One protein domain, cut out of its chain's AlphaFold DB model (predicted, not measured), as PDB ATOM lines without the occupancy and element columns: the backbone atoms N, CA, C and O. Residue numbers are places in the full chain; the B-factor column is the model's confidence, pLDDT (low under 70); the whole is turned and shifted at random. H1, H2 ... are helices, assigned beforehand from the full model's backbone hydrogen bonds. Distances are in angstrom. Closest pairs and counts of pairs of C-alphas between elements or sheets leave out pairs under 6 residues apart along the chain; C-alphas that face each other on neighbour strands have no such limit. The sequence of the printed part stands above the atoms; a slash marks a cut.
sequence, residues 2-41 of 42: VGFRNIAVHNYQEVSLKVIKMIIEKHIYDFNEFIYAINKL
ATOM      1  N   VAL A   2     141.921 260.146 137.620       77.31
ATOM      2  CA  VAL A   2     141.577 260.007 139.061       77.31
ATOM      3  C   VAL A   2     142.806 259.803 139.970       77.31
ATOM      4  O   VAL A   2     142.904 260.435 141.015       77.31
ATOM      5  N   GLY A   3     143.792 259.004 139.544       77.25
ATOM      6  CA  GLY A   3     145.058 258.844 140.274       77.25
ATOM      7  C   GLY A   3     145.905 260.123 140.324       77.25
ATOM      8  O   GLY A   3     146.436 260.463 141.375       77.25
ATOM      9  N   PHE A   4     145.956 260.885 139.222       80.31
ATOM     10  CA  PHE A   4     146.632 262.188 139.181       80.31
ATOM     11  C   PHE A   4     146.000 263.181 140.158       80.31
ATOM     12  O   PHE A   4     146.711 263.812 140.934       80.31
ATOM     13  N   ARG A   5     144.662 263.253 140.181       79.38
ATOM     14  CA  ARG A   5     143.917 264.060 141.153       79.38
ATOM     15  C   ARG A   5     144.302 263.693 142.588       79.38
ATOM     16  O   ARG A   5     144.497 264.584 143.399       79.38
ATOM     17  N   ASN A   6     144.436 262.406 142.906       78.38
ATOM     18  CA  ASN A   6     144.777 261.972 144.264       78.38
ATOM     19  C   ASN A   6     146.197 262.385 144.680       78.38
ATOM     20  O   ASN A   6     146.389 262.785 145.823       78.38
ATOM     21  N   ILE A   7     147.171 262.349 143.767       79.00
ATOM     22  CA  ILE A   7     148.542 262.810 144.043       79.00
ATOM     23  C   ILE A   7     148.570 264.340 144.179       79.00
ATOM     24  O   ILE A   7     149.135 264.857 145.136       79.00
ATOM     25  N   ALA A   8     147.898 265.056 143.270       77.88
ATOM     26  CA  ALA A   8     147.848 266.519 143.262       77.88
ATOM     27  C   ALA A   8     147.103 267.116 144.470       77.88
ATOM     28  O   ALA A   8     147.491 268.167 144.965       77.88
ATOM     29  N   VAL A   9     146.038 266.461 144.946       78.38
ATOM     30  CA  VAL A   9     145.230 266.940 146.084       78.38
ATOM     31  C   VAL A   9     145.875 266.605 147.418       78.38
ATOM     32  O   VAL A   9     145.828 267.413 148.341       78.38
ATOM     33  N   HIS A  10     146.452 265.412 147.547       75.00
ATOM     34  CA  HIS A  10     146.920 264.951 148.847       75.00
ATOM     35  C   HIS A  10     148.417 265.161 149.089       75.00
ATOM     36  O   HIS A  10     148.889 264.821 150.168       75.00
ATOM     37  N   ASN A  11     149.157 265.722 148.124       63.38
ATOM     38  CA  ASN A  11     150.583 266.055 148.245       63.38
ATOM     39  C   ASN A  11     151.458 264.895 148.775       63.38
ATOM     40  O   ASN A  11     152.547 265.123 149.294       63.38
ATOM     41  N   TYR A  12     150.984 263.644 148.654       59.75
ATOM     42  CA  TYR A  12     151.657 262.455 149.185       59.75
ATOM     43  C   TYR A  12     153.038 262.248 148.545       59.75
ATOM     44  O   TYR A  12     153.893 261.597 149.137       59.75
ATOM     45  N   GLN A  13     153.255 262.805 147.347       63.22
ATOM     46  CA  GLN A  13     154.531 262.890 146.638       63.22
ATOM     47  C   GLN A  13     154.548 264.171 145.787       63.22
ATOM     48  O   GLN A  13     153.494 264.593 145.302       63.22
ATOM     49  N   GLU A  14     155.726 264.769 145.567       78.19
ATOM     50  CA  GLU A  14     155.873 265.873 144.609       78.19
ATOM     51  C   GLU A  14     155.357 265.459 143.225       78.19
ATOM     52  O   GLU A  14     155.702 264.402 142.685       78.19
ATOM     53  N   VAL A  15     154.526 266.312 142.627       79.62
ATOM     54  CA  VAL A  15     153.966 266.044 141.305       79.62
ATOM     55  C   VAL A  15     155.035 266.296 140.242       79.62
ATOM     56  O   VAL A  15     155.497 267.417 140.045       79.62
ATOM     57  N   SER A  16     155.401 265.254 139.494       86.38
ATOM     58  CA  SER A  16     156.358 265.383 138.392       86.38
ATOM     59  C   SER A  16     155.816 266.292 137.280       86.38
ATOM     60  O   SER A  16     154.845 265.943 136.604       86.38
ATOM     61  N   LEU A  17     156.504 267.408 137.007       88.06
ATOM     62  CA  LEU A  17     156.172 268.330 135.907       88.06
ATOM     63  C   LEU A  17     156.075 267.624 134.545       88.06
ATOM     64  O   LEU A  17     155.237 267.971 133.714       88.06
ATOM     65  N   LYS A  18     156.892 266.586 134.326       89.88
ATOM     66  CA  LYS A  18     156.853 265.769 133.105       89.88
ATOM     67  C   LYS A  18     155.529 265.012 132.968       89.88
ATOM     68  O   LYS A  18     154.993 264.907 131.866       89.88
ATOM     69  N   VAL A  19     154.996 264.507 134.079       87.69
ATOM     70  CA  VAL A  19     153.699 263.818 134.119       87.69
ATOM     71  C   VAL A  19     152.560 264.815 133.915       87.69
ATOM     72  O   VAL A  19     151.664 264.529 133.127       87.69
ATOM     73  N   ILE A  20     152.625 266.002 134.533       89.44
ATOM     74  CA  ILE A  20     151.625 267.066 134.323       89.44
ATOM     75  C   ILE A  20     151.548 267.442 132.843       89.44
ATOM     76  O   ILE A  20     150.465 267.429 132.262       89.44
ATOM     77  N   LYS A  21     152.697 267.723 132.218       93.06
ATOM     78  CA  LYS A  21     152.762 268.096 130.803       93.06
ATOM     79  C   LYS A  21     152.143 267.021 129.907       93.06
ATOM     80  O   LYS A  21     151.318 267.335 129.060       93.06
ATOM     81  N   MET A  22     152.475 265.754 130.151       93.81
ATOM     82  CA  MET A  22     151.921 264.632 129.395       93.81
ATOM     83  C   MET A  22     150.398 264.509 129.555       93.81
ATOM     84  O   MET A  22     149.708 264.237 128.577       93.81
ATOM     85  N   ILE A  23     149.867 264.730 130.762       91.94
ATOM     86  CA  ILE A  23     148.419 264.707 131.005       91.94
ATOM     87  C   ILE A  23     147.726 265.848 130.260       91.94
ATOM     88  O   ILE A  23     146.708 265.611 129.617       91.94
ATOM     89  N   ILE A  24     148.283 267.058 130.299       92.94
ATOM     90  CA  ILE A  24     147.717 268.203 129.577       92.94
ATOM     91  C   ILE A  24     147.741 267.944 128.067       92.94
ATOM     92  O   ILE A  24     146.716 268.069 127.411       92.94
ATOM     93  N   GLU A  25     148.881 267.534 127.511       95.88
ATOM     94  CA  GLU A  25     149.026 267.360 126.061       95.88
ATOM     95  C   GLU A  25     148.190 266.202 125.505       95.88
ATOM     96  O   GLU A  25     147.705 266.290 124.380       95.88
ATOM     97  N   LYS A  26     148.020 265.113 126.267       94.81
ATOM     98  CA  LYS A  26     147.363 263.898 125.761       94.81
ATOM     99  C   LYS A  26     145.914 263.732 126.183       94.81
ATOM    100  O   LYS A  26     145.165 263.092 125.457       94.81
ATOM    101  N   HIS A  27     145.534 264.256 127.344       94.38
ATOM    102  CA  HIS A  27     144.264 263.906 127.980       94.38
ATOM    103  C   HIS A  27     143.325 265.097 128.180       94.38
ATOM    104  O   HIS A  27     142.198 264.903 128.624       94.38
ATOM    105  N   ILE A  28     143.722 266.332 127.848       92.62
ATOM    106  CA  ILE A  28     142.830 267.491 128.032       92.62
ATOM    107  C   ILE A  28     141.543 267.398 127.201       92.62
ATOM    108  O   ILE A  28     140.497 267.874 127.628       92.62
ATOM    109  N   TYR A  29     141.594 266.731 126.048       94.56
ATOM    110  CA  TYR A  29     140.427 266.535 125.189       94.56
ATOM    111  C   TYR A  29     139.466 265.451 125.695       94.56
ATOM    112  O   TYR A  29     138.300 265.469 125.308       94.56
ATOM    113  N   ASP A  30     139.894 264.580 126.616       95.00
ATOM    114  CA  ASP A  30     139.033 263.555 127.226       95.00
ATOM    115  C   ASP A  30     137.833 264.194 127.954       95.00
ATOM    116  O   ASP A  30     136.765 263.590 128.068       95.00
ATOM    117  N   PHE A  31     137.976 265.445 128.414       94.19
ATOM    118  CA  PHE A  31     136.880 266.201 129.017       94.19
ATOM    119  C   PHE A  31     135.753 266.507 128.029       94.19
ATOM    120  O   PHE A  31     134.594 266.506 128.434       94.19
ATOM    121  N   ASN A  32     136.058 266.722 126.746       95.56
ATOM    122  CA  ASN A  32     135.029 266.970 125.735       95.56
ATOM    123  C   ASN A  32     134.173 265.722 125.518       95.56
ATOM    124  O   ASN A  32     132.948 265.814 125.518       95.56
ATOM    125  N   GLU A  33     134.817 264.558 125.407       95.06
ATOM    126  CA  GLU A  33     134.129 263.271 125.280       95.06
ATOM    127  C   GLU A  33     133.293 262.962 126.524       95.06
ATOM    128  O   GLU A  33     132.149 262.522 126.415       95.06
ATOM    129  N   PHE A  34     133.821 263.262 127.713       94.88
ATOM    130  CA  PHE A  34     133.070 263.115 128.954       94.88
ATOM    131  C   PHE A  34     131.827 264.016 128.984       94.88
ATOM    132  O   PHE A  34     130.729 263.531 129.250       94.88
ATOM    133  N   ILE A  35     131.970 265.308 128.668       96.56
ATOM    134  CA  ILE A  35     130.849 266.260 128.625       96.56
ATOM    135  C   ILE A  35     129.809 265.818 127.594       96.56
ATOM    136  O   ILE A  35     128.614 265.816 127.883       96.56
ATOM    137  N   TYR A  36     130.253 265.403 126.406       96.56
ATOM    138  CA  TYR A  36     129.374 264.902 125.357       96.56
ATOM    139  C   TYR A  36     128.592 263.661 125.804       96.56
ATOM    140  O   TYR A  36     127.380 263.594 125.599       96.56
ATOM    141  N   ALA A  37     129.261 262.704 126.449       96.00
ATOM    142  CA  ALA A  37     128.621 261.504 126.973       96.00
ATOM    143  C   ALA A  37     127.583 261.833 128.056       96.00
ATOM    144  O   ALA A  37     126.482 261.292 128.015       96.00
ATOM    145  N   ILE A  38     127.895 262.746 128.983       96.81
ATOM    146  CA  ILE A  38     126.955 263.173 130.031       96.81
ATOM    147  C   ILE A  38     125.751 263.912 129.441       96.81
ATOM    148  O   ILE A  38     124.623 263.601 129.802       96.81
ATOM    149  N   ASN A  39     125.957 264.823 128.488       95.19
ATOM    150  CA  ASN A  39     124.859 265.554 127.844       95.19
ATOM    151  C   ASN A  39     123.904 264.650 127.053       95.19
ATOM    152  O   ASN A  39     122.781 265.051 126.790       95.19
ATOM    153  N   LYS A  40     124.330 263.447 126.653       91.38
ATOM    154  CA  LYS A  40     123.450 262.449 126.022       91.38
ATOM    155  C   LYS A  40     122.603 261.650 127.009       91.38
ATOM    156  O   LYS A  40     121.728 260.904 126.574       91.38
ATOM    157  N   LEU A  41     122.915 261.724 128.298       84.25
ATOM    158  CA  LEU A  41     122.241 260.971 129.356       84.25
ATOM    159  C   LEU A  41     121.133 261.777 130.047       84.25
ATOM    160  O   LEU A  41     120.385 261.197 130.832       84.25
TER     161      LEU A  41
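What this domain is: This is residues 2 to 41 of the 42 residues of the protein "DUF86 domain-containing protein" of Clostridium septicum (UniProt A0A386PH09). Three short helices make an open hook: H1 and H2 are its two sides, joined by the turn of residues 11 to 16, and H3 follows H2 as an arm that sticks out. No two helices touch. The printed part has 40 residues, H1, H2 and H3 in that order with no named strand, and is all helix. It is loose, with a radius of gyration of the C-alphas of 12.8 A, and flat, spanning 37 by 20 by 9 A.

Where its parts are: Find C-alpha 2 at (141.577, 260.007, 139.061); from there H1 runs 12.2 A to residue 10. H2, residues 17 to 27, covers 15.0 A. H3, residues 30 to 39, covers 14.3 A and ends at C-alpha 39, (124.859, 265.554, 127.844).

How they stand to each other: H1 is apart from H2 and from H3. H2 and H3 meet only through their tight link, residues 28 and 29. In H1, H2 and H3 every O i to N i+4 pair is within hydrogen-bond range.

The domain as a whole: The C-alphas of Glu 14 and Lys 40, the two farthest apart, are 37.5 A apart. The printed part has no cut and no long link. Look for low pLDDT, under 70, at residues 11 to 13.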